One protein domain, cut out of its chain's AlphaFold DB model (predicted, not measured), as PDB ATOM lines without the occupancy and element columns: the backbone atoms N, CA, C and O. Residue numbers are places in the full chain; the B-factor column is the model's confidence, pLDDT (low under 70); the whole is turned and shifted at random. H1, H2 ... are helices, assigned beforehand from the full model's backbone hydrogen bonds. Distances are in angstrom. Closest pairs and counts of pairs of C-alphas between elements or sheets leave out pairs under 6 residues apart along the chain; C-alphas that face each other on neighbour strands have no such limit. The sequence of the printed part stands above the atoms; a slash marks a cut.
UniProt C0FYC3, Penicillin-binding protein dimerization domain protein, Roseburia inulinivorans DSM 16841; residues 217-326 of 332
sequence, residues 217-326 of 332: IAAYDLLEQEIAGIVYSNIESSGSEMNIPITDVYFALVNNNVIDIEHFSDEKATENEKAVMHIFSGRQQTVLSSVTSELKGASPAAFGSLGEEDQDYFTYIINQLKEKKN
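What this domain is: This is residues 217 to 326 of the 332 residues of the protein "Penicillin-binding protein dimerization domain protein" of Roseburia inulinivorans DSM 16841 (UniProt C0FYC3). An open, sprawling chain of helices with few contacts: residues 217 to 230 of H1 stick out as an arm at one end, H2 follows touching no helix, and the long H4 makes a beam, with H3 by its first part and H5 setting off from near its last part. The 110 printed residues hold five named helices, H1 to H5 in order, and no named strand; the class is all helix. The whole is only just extended, close to loose, with a radius of gyration of the C-alphas of 19.9 A and spans of 66 by 39 by 33 A.

How they stand to each other: H1, residues 217 to 233, and H2, residues 246 to 255, are apart, and each touches no helix. Between them, residues 235 to 236 pair with 244 to 245, parallel. H3, residues 262 to 265, touches H4, residues 271 to 296, through residues 273 to 277 of H4 alone; the closest C-alphas, of Phe 264 and Glu 273, are 4.9 A apart. H4 and H5, residues 308 to 325, only just touch, with 3 pairs of C-alphas within 8 A; the closest, of Val 291 and Asp 310, are 7.4 A apart. Their lines stand at 71 degrees, only just about perpendicular. In H1, H2, H4 and H5 every O i to N i+4 pair is within hydrogen-bond range; H3 is too short for such a pair.

Where its parts are: H1 begins at C-alpha 217 (147.589, 149.100, 270.038) and is 24.3 A long. H2 is 14.4 A, H3 6.2 A and H4 37.0 A long. H5, 25.3 A long, ends at C-alpha 325 (181.749, 122.848, 238.618).

The domain as a whole: The C-alphas of Ala 218 and Ala 298, the two farthest apart, are 66.8 A apart. The printed part has no cut. The links H1 to H2 and H4 to H5 are long. The pLDDT is under 70 at residues 238 to 242 and 324 to 326.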
ATOM      1  N   ILE A 217     147.728 150.567 270.029       98.00
ATOM      2  CA  ILE A 217     147.589 149.100 270.038       98.00
ATOM      3  C   ILE A 217     146.245 148.695 269.426       98.00
ATOM      4  O   ILE A 217     146.209 147.948 268.454       98.00
ATOM      5  N   ALA A 218     145.142 149.277 269.909       98.06
ATOM      6  CA  ALA A 218     143.814 148.961 269.390       98.06
ATOM      7  C   ALA A 218     143.666 149.294 267.894       98.06
ATOM      8  O   ALA A 218     143.012 148.560 267.158       98.06
ATOM      9  N   ALA A 219     144.257 150.400 267.434       97.38
ATOM     10  CA  ALA A 219     144.237 150.772 266.023       97.38
ATOM     11  C   ALA A 219     145.047 149.797 265.156       97.38
ATOM     12  O   ALA A 219     144.616 149.479 264.049       97.38
ATOM     13  N   TYR A 220     146.192 149.327 265.655       97.38
ATOM     14  CA  TYR A 220     147.019 148.339 264.971       97.38
ATOM     15  C   TYR A 220     146.291 147.000 264.842       97.38
ATOM     16  O   TYR A 220     146.143 146.521 263.723       97.38
ATOM     17  N   ASP A 221     145.760 146.459 265.945       97.25
ATOM     18  CA  ASP A 221     145.031 145.182 265.950       97.25
ATOM     19  C   ASP A 221     143.836 145.219 264.977       97.25
ATOM     20  O   ASP A 221     143.599 144.287 264.206       97.25
ATOM     21  N   LEU A 222     143.078 146.326 264.971       97.31
ATOM     22  CA  LEU A 222     141.954 146.506 264.046       97.31
ATOM     23  C   LEU A 222     142.416 146.557 262.588       97.31
ATOM     24  O   LEU A 222     141.785 145.952 261.725       97.31
ATOM     25  N   LEU A 223     143.502 147.276 262.301       96.25
ATOM     26  CA  LEU A 223     144.034 147.367 260.946       96.25
ATOM     27  C   LEU A 223     144.558 146.010 260.464       96.25
ATOM     28  O   LEU A 223     144.286 145.629 259.327       96.25
ATOM     29  N   GLU A 224     145.276 145.282 261.317       95.00
ATOM     30  CA  GLU A 224     145.748 143.929 261.031       95.00
ATOM     31  C   GLU A 224     144.572 143.009 260.695       95.00
ATOM     32  O   GLU A 224     144.577 142.347 259.654       95.00
ATOM     33  N   GLN A 225     143.520 143.028 261.519       96.00
ATOM     34  CA  GLN A 225     142.326 142.220 261.300       96.00
ATOM     35  C   GLN A 225     141.621 142.562 259.977       96.00
ATOM     36  O   GLN A 225     141.206 141.655 259.250       96.00
ATOM     37  N   GLU A 226     141.484 143.847 259.641       95.69
ATOM     38  CA  GLU A 226     140.877 144.283 258.378       95.69
ATOM     39  C   GLU A 226     141.716 143.857 257.167       95.69
ATOM     40  O   GLU A 226     141.179 143.326 256.192       95.69
ATOM     41  N   ILE A 227     143.043 144.015 257.231       92.56
ATOM     42  CA  ILE A 227     143.951 143.560 256.171       92.56
ATOM     43  C   ILE A 227     143.852 142.042 256.009       92.56
ATOM     44  O   ILE A 227     143.703 141.561 254.886       92.56
ATOM     45  N   ALA A 228     143.873 141.286 257.108       90.50
ATOM     46  CA  ALA A 228     143.716 139.836 257.083       90.50
ATOM     47  C   ALA A 228     142.370 139.424 256.463       90.50
ATOM     48  O   ALA A 228     142.325 138.505 255.646       90.50
ATOM     49  N   GLY A 229     141.284 140.135 256.786       92.25
ATOM     50  CA  GLY A 229     139.964 139.927 256.189       92.25
ATOM     51  C   GLY A 229     139.943 140.189 254.681       92.25
ATOM     52  O   GLY A 229     139.404 139.377 253.924       92.25
ATOM     53  N   ILE A 230     140.575 141.276 254.228       88.75
ATOM     54  CA  ILE A 230     140.719 141.596 252.800       88.75
ATOM     55  C   ILE A 230     141.522 140.502 252.098       88.75
ATOM     56  O   ILE A 230     141.048 139.968 251.095       88.75
ATOM     57  N   VAL A 231     142.693 140.133 252.624       87.56
ATOM     58  CA  VAL A 231     143.533 139.068 252.053       87.56
ATOM     59  C   VAL A 231     142.727 137.780 251.955       87.56
ATOM     60  O   VAL A 231     142.597 137.242 250.862       87.56
ATOM     61  N   TYR A 232     142.088 137.352 253.046       87.75
ATOM     62  CA  TYR A 232     141.260 136.149 253.079       87.75
ATOM     63  C   TYR A 232     140.144 136.164 252.027       87.75
ATOM     64  O   TYR A 232     139.939 135.170 251.335       87.75
ATOM     65  N   SER A 233     139.453 137.296 251.857       88.88
ATOM     66  CA  SER A 233     138.368 137.427 250.874       88.88
ATOM     67  C   SER A 233     138.828 137.364 249.412       88.88
ATOM     68  O   SER A 233     138.016 137.058 248.544       88.88
ATOM     69  N   ASN A 234     140.109 137.637 249.144       87.00
ATOM     70  CA  ASN A 234     140.700 137.599 247.804       87.00
ATOM     71  C   ASN A 234     141.457 136.289 247.519       87.00
ATOM     72  O   ASN A 234     142.040 136.149 246.443       87.00
ATOM     73  N   ILE A 235     141.470 135.334 248.460       88.12
ATOM     74  CA  ILE A 235     142.058 134.009 248.239       88.12
ATOM     75  C   ILE A 235     141.073 133.139 247.459       88.12
ATOM     76  O   ILE A 235     139.971 132.851 247.928       88.12
ATOM     77  N   GLU A 236     141.501 132.641 246.300       83.12
ATOM     78  CA  GLU A 236     140.702 131.722 245.491       83.12
ATOM     79  C   GLU A 236     141.483 130.484 245.039       83.12
ATOM     80  O   GLU A 236     142.705 130.477 244.894       83.12
ATOM     81  N   SER A 237     140.741 129.402 244.785       71.31
ATOM     82  CA  SER A 237     141.312 128.131 244.325       71.31
ATOM     83  C   SER A 237     141.675 128.125 242.836       71.31
ATOM     84  O   SER A 237     142.368 127.211 242.396       71.31
ATOM     85  N   SER A 238     141.185 129.094 242.056       64.94
ATOM     86  CA  SER A 238     141.398 129.186 240.608       64.94
ATOM     87  C   SER A 238     142.040 130.537 240.304       64.94
ATOM     88  O   SER A 238     141.374 131.561 240.400       64.94
ATOM     89  N   GLY A 239     143.338 130.550 239.993       59.38
ATOM     90  CA  GLY A 239     144.085 131.783 239.740       59.38
ATOM     91  C   GLY A 239     143.536 132.541 238.530       59.38
ATOM     92  O   GLY A 239     143.725 132.125 237.389       59.38
ATOM     93  N   SER A 240     142.854 133.653 238.784       57.94
ATOM     94  CA  SER A 240     142.675 134.731 237.811       57.94
ATOM     95  C   SER A 240     143.640 135.867 238.166       57.94
ATOM     96  O   SER A 240     144.074 135.949 239.312       57.94
ATOM     97  N   GLU A 241     143.973 136.751 237.217       61.09
ATOM     98  CA  GLU A 241     144.936 137.860 237.416       61.09
ATOM     99  C   GLU A 241     144.597 138.810 238.587       61.09
ATOM    100  O   GLU A 241     145.442 139.603 238.992       61.09
ATOM    101  N   MET A 242     143.374 138.754 239.125       62.50
ATOM    102  CA  MET A 242     142.886 139.641 240.188       62.50
ATOM    103  C   MET A 242     142.960 139.020 241.596       62.50
ATOM    104  O   MET A 242     142.884 139.755 242.578       62.50
ATOM    105  N   ASN A 243     143.092 137.694 241.707       77.44
ATOM    106  CA  ASN A 243     142.932 136.968 242.973       77.44
ATOM    107  C   ASN A 243     144.259 136.375 243.441       77.44
ATOM    108  O   ASN A 243     145.108 136.036 242.621       77.44
ATOM    109  N   ILE A 244     144.415 136.202 244.756       81.00
ATOM    110  CA  ILE A 244     145.575 135.531 245.349       81.00
ATOM    111  C   ILE A 244     145.338 134.019 245.222       81.00
ATOM    112  O   ILE A 244     144.421 133.495 245.866       81.00
ATOM    113  N   PRO A 245     146.120 133.284 244.411       85.56
ATOM    114  CA  PRO A 245     145.975 131.841 244.326       85.56
ATOM    115  C   PRO A 245     146.275 131.205 245.683       85.56
ATOM    116  O   PRO A 245     147.296 131.495 246.308       85.56
ATOM    117  N   ILE A 246     145.423 130.282 246.131       85.31
ATOM    118  CA  ILE A 246     145.652 129.550 247.388       85.31
ATOM    119  C   ILE A 246     147.021 128.837 247.416       85.31
ATOM    120  O   ILE A 246     147.620 128.675 248.476       85.31
ATOM    121  N   THR A 247     147.546 128.447 246.251       83.69
ATOM    122  CA  THR A 247     148.883 127.854 246.108       83.69
ATOM    123  C   THR A 247     149.996 128.800 246.544       83.69
ATOM    124  O   THR A 247     150.929 128.358 247.210       83.69
ATOM    125  N   ASP A 248     149.877 130.090 246.234       83.75
ATOM    126  CA  ASP A 248     150.891 131.097 246.555       83.75
ATOM    127  C   ASP A 248     150.907 131.377 248.057       83.75
ATOM    128  O   ASP A 248     151.970 131.544 248.652       83.75
ATOM    129  N   VAL A 249     149.731 131.336 248.695       83.69
ATOM    130  CA  VAL A 249     149.599 131.429 250.155       83.69
ATOM    131  C   VAL A 249     150.324 130.266 250.825       83.69
ATOM    132  O   VAL A 249     151.158 130.490 251.698       83.69
ATOM    133  N   TYR A 250     150.069 129.024 250.399       83.69
ATOM    134  CA  TYR A 250     150.778 127.869 250.956       83.69
ATOM    135  C   TYR A 250     152.288 127.944 250.709       83.69
ATOM    136  O   TYR A 250     153.061 127.664 251.622       83.69
ATOM    137  N   PHE A 251     152.721 128.368 249.519       83.69
ATOM    138  CA  PHE A 251     154.139 128.552 249.215       83.69
ATOM    139  C   PHE A 251     154.793 129.595 250.130       83.69
ATOM    140  O   PHE A 251     155.872 129.357 250.670       83.69
ATOM    141  N   ALA A 252     154.121 130.724 250.368       85.62
ATOM    142  CA  ALA A 252     154.596 131.752 251.284       85.62
ATOM    143  C   ALA A 252     154.688 131.237 252.729       85.62
ATOM    144  O   ALA A 252     155.678 131.510 253.405       85.62
ATOM    145  N   LEU A 253     153.699 130.475 253.199       86.88
ATOM    146  CA  LEU A 253     153.710 129.914 254.553       86.88
ATOM    147  C   LEU A 253     154.856 128.915 254.756       86.88
ATOM    148  O   LEU A 253     155.487 128.917 255.809       86.88
ATOM    149  N   VAL A 254     155.154 128.096 253.748       82.31
ATOM    150  CA  VAL A 254     156.272 127.144 253.796       82.31
ATOM    151  C   VAL A 254     157.616 127.873 253.744       82.31
ATOM    152  O   VAL A 254     158.463 127.646 254.599       82.31
ATOM    153  N   ASN A 255     157.813 128.799 252.801       79.50
ATOM    154  CA  ASN A 255     159.101 129.489 252.648       79.50
ATOM    155  C   ASN A 255     159.461 130.394 253.825       79.50
ATOM    156  O   ASN A 255     160.638 130.604 254.100       79.50
ATOM    157  N   ASN A 256     158.456 130.948 254.505       82.88
ATOM    158  CA  ASN A 256     158.666 131.743 255.711       82.88
ATOM    159  C   ASN A 256     158.700 130.881 256.984       82.88
ATOM    160  O   ASN A 256     158.638 131.429 258.081       82.88
ATOM    161  N   ASN A 257     158.786 129.548 256.853       81.62
ATOM    162  CA  ASN A 257     158.828 128.585 257.958       81.62
ATOM    163  C   ASN A 257     157.650 128.713 258.941       81.62
ATOM    164  O   ASN A 257     157.768 128.379 260.116       81.62
ATOM    165  N   VAL A 258     156.503 129.206 258.466       84.94
ATOM    166  CA  VAL A 258     155.259 129.241 259.249       84.94
ATOM    167  C   VAL A 258     154.652 127.840 259.313       84.94
ATOM    168  O   VAL A 258     154.074 127.455 260.327       84.94
ATOM    169  N   ILE A 259     154.799 127.066 258.233       83.19
ATOM    170  CA  ILE A 259     154.457 125.644 258.182       83.19
ATOM    171  C   ILE A 259     155.751 124.838 258.119       83.19
ATOM    172  O   ILE A 259     156.457 124.870 257.112       83.19
ATOM    173  N   ASP A 260     156.011 124.078 259.179       82.94
ATOM    174  CA  ASP A 260     157.089 123.100 259.218       82.94
ATOM    175  C   ASP A 260     156.620 121.770 258.606       82.94
ATOM    176  O   ASP A 260     155.833 121.025 259.193       82.94
ATOM    177  N   ILE A 261     157.096 121.484 257.393       80.69
ATOM    178  CA  ILE A 261     156.773 120.247 256.673       80.69
ATOM    179  C   ILE A 261     157.497 119.038 257.294       80.69
ATOM    180  O   ILE A 261     157.026 117.910 257.140       80.69
ATOM    181  N   GLU A 262     158.602 119.230 258.021       82.69
ATOM    182  CA  GLU A 262     159.325 118.127 258.667       82.69
ATOM    183  C   GLU A 262     158.464 117.480 259.760       82.69
ATOM    184  O   GLU A 262     158.372 116.249 259.825       82.69
ATOM    185  N   HIS A 263     157.710 118.295 260.508       86.56
ATOM    186  CA  HIS A 263     156.735 117.829 261.499       86.56
ATOM    187  C   HIS A 263     155.659 116.913 260.900       86.56
ATOM    188  O   HIS A 263     155.107 116.066 261.598       86.56
ATOM    189  N   PHE A 264     155.350 117.004 259.602       89.50
ATOM    190  CA  PHE A 264     154.245 116.226 259.027       89.50
ATOM    191  C   PHE A 264     154.512 114.710 259.023       89.50
ATOM    192  O   PHE A 264     153.582 113.920 258.834       89.50
ATOM    193  N   SER A 265     155.765 114.299 259.240       84.62
ATOM    194  CA  SER A 265     156.160 112.893 259.386       84.62
ATOM    195  C   SER A 265     156.192 112.406 260.843       84.62
ATOM    196  O   SER A 265     156.412 111.214 261.069       84.62
ATOM    197  N   ASP A 266     155.965 113.282 261.827       89.38
ATOM    198  CA  ASP A 266     156.035 112.927 263.244       89.38
ATOM    199  C   ASP A 266     154.851 112.069 263.705       89.38
ATOM    200  O   ASP A 266     153.723 112.143 263.205       89.38
ATOM    201  N   GLU A 267     155.078 111.283 264.763       86.38
ATOM    202  CA  GLU A 267     154.034 110.448 265.372       86.38
ATOM    203  C   GLU A 267     152.813 111.274 265.810       86.38
ATOM    204  O   GLU A 267     151.670 110.816 265.689       86.38
ATOM    205  N   LYS A 268     153.058 112.510 266.269       91.00
ATOM    206  CA  LYS A 268     152.049 113.456 266.769       91.00
ATOM    207  C   LYS A 268     151.370 114.286 265.678       91.00
ATOM    208  O   LYS A 268     150.425 115.002 266.007       91.00
ATOM    209  N   ALA A 269     151.800 114.175 264.422       89.94
ATOM    210  CA  ALA A 269     151.177 114.903 263.329       89.94
ATOM    211  C   ALA A 269     149.702 114.509 263.173       89.94
ATOM    212  O   ALA A 269     149.304 113.348 263.367       89.94
ATOM    213  N   THR A 270     148.886 115.495 262.826       91.81
ATOM    214  CA  THR A 270     147.466 115.333 262.541       91.81
ATOM    215  C   THR A 270     147.251 114.485 261.289       91.81
ATOM    216  O   THR A 270     148.127 114.341 260.435       91.81
ATOM    217  N   GLU A 271     146.047 113.934 261.144       92.38
ATOM    218  CA  GLU A 271     145.686 113.130 259.969       92.38
ATOM    219  C   GLU A 271     145.831 113.913 258.652       92.38
ATOM    220  O   GLU A 271     146.235 113.345 257.639       92.38
ATOM    221  N   ASN A 272     145.557 115.224 258.666       89.12
ATOM    222  CA  ASN A 272     145.700 116.077 257.484       89.12
ATOM    223  C   ASN A 272     147.171 116.287 257.105       89.12
ATOM    224  O   ASN A 272     147.510 116.166 255.933       89.12
ATOM    225  N   GLU A 273     148.043 116.560 258.078       88.62
ATOM    226  CA  GLU A 273     149.487 116.709 257.844       88.62
ATOM    227  C   GLU A 273     150.081 115.420 257.265       88.62
ATOM    228  O   GLU A 273     150.753 115.447 256.232       88.62
ATOM    229  N   LYS A 274     149.726 114.269 257.851       90.19
ATOM    230  CA  LYS A 274     150.133 112.947 257.352       90.19
ATOM    231  C   LYS A 274     149.629 112.687 255.932       90.19
ATOM    232  O   LYS A 274     150.366 112.149 255.108       90.19
ATOM    233  N   ALA A 275     148.392 113.080 255.620       90.81
ATOM    234  CA  ALA A 275     147.836 112.944 254.276       90.81
ATOM    235  C   ALA A 275     148.570 113.826 253.251       90.81
ATOM    236  O   ALA A 275     148.894 113.351 252.160       90.81
ATOM    237  N   VAL A 276     148.874 115.080 253.602       87.94
ATOM    238  CA  VAL A 276     149.651 115.994 252.749       87.94
ATOM    239  C   VAL A 276     151.052 115.441 252.508       87.94
ATOM    240  O   VAL A 276     151.478 115.359 251.354       87.94
ATOM    241  N   MET A 277     151.735 114.981 253.559       89.38
ATOM    242  CA  MET A 277     153.053 114.358 253.437       89.38
ATOM    243  C   MET A 277     153.008 113.115 252.548       89.38
ATOM    244  O   MET A 277     153.840 112.961 251.659       89.38
ATOM    245  N   HIS A 278     151.997 112.257 252.705       89.56
ATOM    246  CA  HIS A 278     151.844 111.072 251.865       89.56
ATOM    247  C   HIS A 278     151.708 111.421 250.372       89.56
ATOM    248  O   HIS A 278     152.369 110.807 249.529       89.56
ATOM    249  N   ILE A 279     150.891 112.426 250.040       90.44
ATOM    250  CA  ILE A 279     150.734 112.918 248.663       90.44
ATOM    251  C   ILE A 279     152.061 113.483 248.144       90.44
ATOM    252  O   ILE A 279     152.483 113.143 247.034       90.44
ATOM    253  N   PHE A 280     152.736 114.303 248.952       88.94
ATOM    254  CA  PHE A 280     154.017 114.909 248.606       88.94
ATOM    255  C   PHE A 280     155.096 113.854 248.339       88.94
ATOM    256  O   PHE A 280     155.685 113.851 247.258       88.94
ATOM    257  N   SER A 281     155.312 112.907 249.258       89.56
ATOM    258  CA  SER A 281     156.298 111.831 249.094       89.56
ATOM    259  C   SER A 281     155.998 110.959 247.874       89.56
ATOM    260  O   SER A 281     156.913 110.593 247.134       89.56
ATOM    261  N   GLY A 282     154.721 110.659 247.610       93.56
ATOM    262  CA  GLY A 282     154.314 109.908 246.421       93.56
ATOM    263  C   GLY A 282     154.637 110.643 245.115       93.56
ATOM    264  O   GLY A 282     155.188 110.053 244.175       93.56
ATOM    265  N   ARG A 283     154.355 111.953 245.054       91.19
ATOM    266  CA  ARG A 283     154.710 112.791 243.900       91.19
ATOM    267  C   ARG A 283     156.223 112.905 243.745       91.19
ATOM    268  O   ARG A 283     156.723 112.690 242.643       91.19
ATOM    269  N   GLN A 284     156.948 113.155 244.832       90.62
ATOM    270  CA  GLN A 284     158.406 113.243 244.849       90.62
ATOM    271  C   GLN A 284     159.046 111.961 244.304       90.62
ATOM    272  O   GLN A 284     159.906 112.027 243.429       90.62
ATOM    273  N   GLN A 285     158.594 110.786 244.753       92.94
ATOM    274  CA  GLN A 285     159.108 109.506 244.267       92.94
ATOM    275  C   GLN A 285     158.855 109.314 242.766       92.94
ATOM    276  O   GLN A 285     159.725 108.813 242.048       92.94
ATOM    277  N   THR A 286     157.682 109.733 242.285       93.06
ATOM    278  CA  THR A 286     157.316 109.682 240.863       93.06
ATOM    279  C   THR A 286     158.224 110.584 240.028       93.06
ATOM    280  O   THR A 286     158.808 110.121 239.048       93.06
ATOM    281  N   VAL A 287     158.401 111.839 240.447       91.00
ATOM    282  CA  VAL A 287     159.267 112.820 239.774       91.00
ATOM    283  C   VAL A 287     160.717 112.341 239.762       91.00
ATOM    284  O   VAL A 287     161.327 112.268 238.700       91.00
ATOM    285  N   LEU A 288     161.258 111.920 240.910       91.38
ATOM    286  CA  LEU A 288     162.630 111.413 241.001       91.38
ATOM    287  C   LEU A 288     162.851 110.201 240.099       91.38
ATOM    288  O   LEU A 288     163.908 110.080 239.479       91.38
ATOM    289  N   SER A 289     161.862 109.314 240.006       90.06
ATOM    290  CA  SER A 289     161.922 108.146 239.127       90.06
ATOM    291  C   SER A 289     161.904 108.550 237.651       90.06
ATOM    292  O   SER A 289     162.711 108.026 236.882       90.06
ATOM    293  N   SER A 290     161.052 109.511 237.271       87.88
ATOM    294  CA  SER A 290     160.990 110.082 235.916       87.88
ATOM    295  C   SER A 290     162.322 110.722 235.518       87.88
ATOM    296  O   SER A 290     162.975 110.283 234.571       87.88
ATOM    297  N   VAL A 291     162.804 111.671 236.328       89.56
ATOM    298  CA  VAL A 291     164.077 112.372 236.114       89.56
ATOM    299  C   VAL A 291     165.245 111.385 236.058       89.56
ATOM    300  O   VAL A 291     166.101 111.477 235.183       89.56
ATOM    301  N   THR A 292     165.283 110.392 236.954       88.94
ATOM    302  CA  THR A 292     166.342 109.371 236.948       88.94
ATOM    303  C   THR A 292     166.304 108.515 235.685       88.94
ATOM    304  O   THR A 292     167.365 108.173 235.158       88.94
ATOM    305  N   SER A 293     165.110 108.154 235.207       88.44
ATOM    306  CA  SER A 293     164.934 107.380 233.977       88.44
ATOM    307  C   SER A 293     165.451 108.147 232.764       88.44
ATOM    308  O   SER A 293     166.212 107.591 231.979       88.44
ATOM    309  N   GLU A 294     165.121 109.429 232.648       87.94
ATOM    310  CA  GLU A 294     165.625 110.290 231.575       87.94
ATOM    311  C   GLU A 294     167.147 110.513 231.680       87.94
ATOM    312  O   GLU A 294     167.856 110.436 230.683       87.94
ATOM    313  N   LEU A 295     167.707 110.684 232.884       85.31
ATOM    314  CA  LEU A 295     169.161 110.844 233.057       85.31
ATOM    315  C   LEU A 295     169.969 109.574 232.750       85.31
ATOM    316  O   LEU A 295     171.128 109.669 232.345       85.31
ATOM    317  N   LYS A 296     169.407 108.386 233.009       86.38
ATOM    318  CA  LYS A 296     170.116 107.094 232.902       86.38
ATOM    319  C   LYS A 296     169.678 106.244 231.708       86.38
ATOM    320  O   LYS A 296     170.266 105.188 231.471       86.38
ATOM    321  N   GLY A 297     168.642 106.660 230.990       82.12
ATOM    322  CA  GLY A 297     168.056 105.919 229.881       82.12
ATOM    323  C   GLY A 297     169.002 105.797 228.687       82.12
ATOM    324  O   GLY A 297     169.819 106.671 228.413       82.12
ATOM    325  N   ALA A 298     168.869 104.706 227.929       76.94
ATOM    326  CA  ALA A 298     169.662 104.480 226.716       76.94
ATOM    327  C   ALA A 298     169.220 105.352 225.520       76.94
ATOM    328  O   ALA A 298     169.889 105.379 224.488       76.94
ATOM    329  N   SER A 299     168.071 106.029 225.619       79.50
ATOM    330  CA  SER A 299     167.520 106.928 224.595       79.50
ATOM    331  C   SER A 299     166.633 107.988 225.262       79.50
ATOM    332  O   SER A 299     165.413 107.840 225.239       79.50
ATOM    333  N   PRO A 300     167.231 109.004 225.912       82.38
ATOM    334  CA  PRO A 300     166.479 110.058 226.589       82.38
ATOM    335  C   PRO A 300     165.693 110.919 225.599       82.38
ATOM    336  O   PRO A 300     166.101 111.085 224.442       82.38
ATOM    337  N   ALA A 301     164.580 111.486 226.058       84.19
ATOM    338  CA  ALA A 301     163.822 112.447 225.275       84.19
ATOM    339  C   ALA A 301     164.640 113.731 225.052       84.19
ATOM    340  O   ALA A 301     165.474 114.134 225.868       84.19
ATOM    341  N   ALA A 302     164.413 114.403 223.922       85.81
ATOM    342  CA  ALA A 302     165.024 115.707 223.693       85.81
ATOM    343  C   ALA A 302     164.448 116.721 224.695       85.81
ATOM    344  O   ALA A 302     163.239 116.740 224.913       85.81
ATOM    345  N   PHE A 303     165.279 117.607 225.250       85.69
ATOM    346  CA  PHE A 303     164.857 118.567 226.282       85.69
ATOM    347  C   PHE A 303     163.596 119.363 225.895       85.69
ATOM    348  O   PHE A 303     162.637 119.398 226.650       85.69
ATOM    349  N   GLY A 304     163.543 119.905 224.673       87.06
ATOM    350  CA  GLY A 304     162.378 120.660 224.185       87.06
ATOM    351  C   GLY A 304     161.124 119.822 223.897       87.06
ATOM    352  O   GLY A 304     160.116 120.375 223.475       87.06
ATOM    353  N   SER A 305     161.192 118.499 224.070       87.50
ATOM    354  CA  SER A 305     160.041 117.587 223.988       87.50
ATOM    355  C   SER A 305     159.528 117.133 225.358       87.50
ATOM    356  O   SER A 305     158.508 116.452 225.417       87.50
ATOM    357  N   LEU A 306     160.215 117.511 226.443       87.75
ATOM    358  CA  LEU A 306     159.760 117.296 227.815       87.75
ATOM    359  C   LEU A 306     158.648 118.291 228.173       87.75
ATOM    360  O   LEU A 306     158.560 119.364 227.572       87.75
ATOM    361  N   GLY A 307     157.819 117.957 229.165       87.94
ATOM    362  CA  GLY A 307     156.875 118.919 229.741       87.94
ATOM    363  C   GLY A 307     157.600 120.068 230.451       87.94
ATOM    364  O   GLY A 307     158.750 119.904 230.852       87.94
ATOM    365  N   GLU A 308     156.938 121.217 230.616       87.06
ATOM    366  CA  GLU A 308     157.528 122.409 231.262       87.06
ATOM    367  C   GLU A 308     158.100 122.095 232.656       87.06
ATOM    368  O   GLU A 308     159.249 122.417 232.933       87.06
ATOM    369  N   GLU A 309     157.356 121.353 233.481       84.31
ATOM    370  CA  GLU A 309     157.793 120.938 234.824       84.31
ATOM    371  C   GLU A 309     159.102 120.118 234.792       84.31
ATOM    372  O   GLU A 309     160.028 120.370 235.562       84.31
ATOM    373  N   ASP A 310     159.224 119.168 233.858       87.31
ATOM    374  CA  ASP A 310     160.448 118.379 233.695       87.31
ATOM    375  C   ASP A 310     161.607 119.253 233.193       87.31
ATOM    376  O   ASP A 310     162.735 119.124 233.675       87.31
ATOM    377  N   GLN A 311     161.345 120.174 232.258       89.50
ATOM    378  CA  GLN A 311     162.347 121.130 231.775       89.50
ATOM    379  C   GLN A 311     162.898 121.999 232.912       89.50
ATOM    380  O   GLN A 311     164.114 122.220 232.968       89.50
ATOM    381  N   ASP A 312     162.047 122.434 233.842       89.00
ATOM    382  CA  ASP A 312     162.453 123.195 235.025       89.00
ATOM    383  C   ASP A 312     163.341 122.360 235.952       89.00
ATOM    384  O   ASP A 312     164.423 122.814 236.343       89.00
ATOM    385  N   TYR A 313     162.966 121.105 236.235       90.25
ATOM    386  CA  TYR A 313     163.800 120.201 237.033       90.25
ATOM    387  C   TYR A 313     165.181 119.983 236.407       90.25
ATOM    388  O   TYR A 313     166.203 120.079 237.095       90.25
ATOM    389  N   PHE A 314     165.247 119.729 235.099       89.44
ATOM    390  CA  PHE A 314     166.521 119.568 234.399       89.44
ATOM    391  C   PHE A 314     167.348 120.853 234.388       89.44
ATOM    392  O   PHE A 314     168.564 120.793 234.581       89.44
ATOM    393  N   THR A 315     166.709 122.008 234.208       90.56
ATOM    394  CA  THR A 315     167.376 123.314 234.262       90.56
ATOM    395  C   THR A 315     167.982 123.554 235.640       90.56
ATOM    396  O   THR A 315     169.165 123.890 235.736       90.56
ATOM    397  N   TYR A 316     167.223 123.293 236.707       88.31
ATOM    398  CA  TYR A 316     167.702 123.382 238.083       88.31
ATOM    399  C   TYR A 316     168.902 122.456 238.334       88.31
ATOM    400  O   TYR A 316     169.943 122.910 238.809       88.31
ATOM    401  N   ILE A 317     168.810 121.177 237.943       87.06
ATOM    402  CA  ILE A 317     169.905 120.205 238.095       87.06
ATOM    403  C   ILE A 317     171.159 120.667 237.342       87.06
ATOM    404  O   ILE A 317     172.267 120.598 237.876       87.06
ATOM    405  N   ILE A 318     171.012 121.158 236.109       85.81
ATOM    406  CA  ILE A 318     172.132 121.660 235.308       85.81
ATOM    407  C   ILE A 318     172.764 122.891 235.962       85.81
ATOM    408  O   ILE A 318     173.991 122.977 235.994       85.81
ATOM    409  N   ASN A 319     171.965 123.824 236.481       87.62
ATOM    410  CA  ASN A 319     172.469 125.014 237.168       87.62
ATOM    411  C   ASN A 319     173.238 124.633 238.438       87.62
ATOM    412  O   ASN A 319     174.391 125.028 238.578       87.62
ATOM    413  N   GLN A 320     172.687 123.742 239.264       85.94
ATOM    414  CA  GLN A 320     173.370 123.199 240.443       85.94
ATOM    415  C   GLN A 320     174.692 122.496 240.094       85.94
ATOM    416  O   GLN A 320     175.707 122.657 240.774       85.94
ATOM    417  N   LEU A 321     174.722 121.721 239.004       82.75
ATOM    418  CA  LEU A 321     175.950 121.076 238.531       82.75
ATOM    419  C   LEU A 321     176.962 122.084 237.974       82.75
ATOM    420  O   LEU A 321     178.164 121.880 238.141       82.75
ATOM    421  N   LYS A 322     176.509 123.156 237.314       81.25
ATOM    422  CA  LYS A 322     177.374 124.238 236.827       81.25
ATOM    423  C   LYS A 322     177.978 125.026 237.981       81.25
ATOM    424  O   LYS A 322     179.180 125.247 237.943       81.25
ATOM    425  N   GLU A 323     177.201 125.376 238.999       77.06
ATOM    426  CA  GLU A 323     177.679 126.051 240.212       77.06
ATOM    427  C   GLU A 323     178.727 125.199 240.937       77.06
ATOM    428  O   GLU A 323     179.838 125.660 241.188       77.06
ATOM    429  N   LYS A 324     178.459 123.901 241.137       60.19
ATOM    430  CA  LYS A 324     179.449 122.972 241.717       60.19
ATOM    431  C   LYS A 324     180.707 122.790 240.866       60.19
ATOM    432  O   LYS A 324     181.767 122.475 241.401       60.19
ATOM    433  N   LYS A 325     180.609 122.950 239.544       48.69
ATOM    434  CA  LYS A 325     181.749 122.848 238.618       48.69
ATOM    435  C   LYS A 325     182.482 124.182 238.437       48.69
ATOM    436  O   LYS A 325     183.585 124.184 237.897       48.69
ATOM    437  N   ASN A 326     181.883 125.285 238.879       42.44
ATOM    438  CA  ASN A 326     182.373 126.641 238.684       42.44
ATOM    439  C   ASN A 326     182.354 127.446 240.001       42.44
ATOM    440  O   ASN A 326     181.774 128.530 240.036       42.44
TER     441      ASN A 326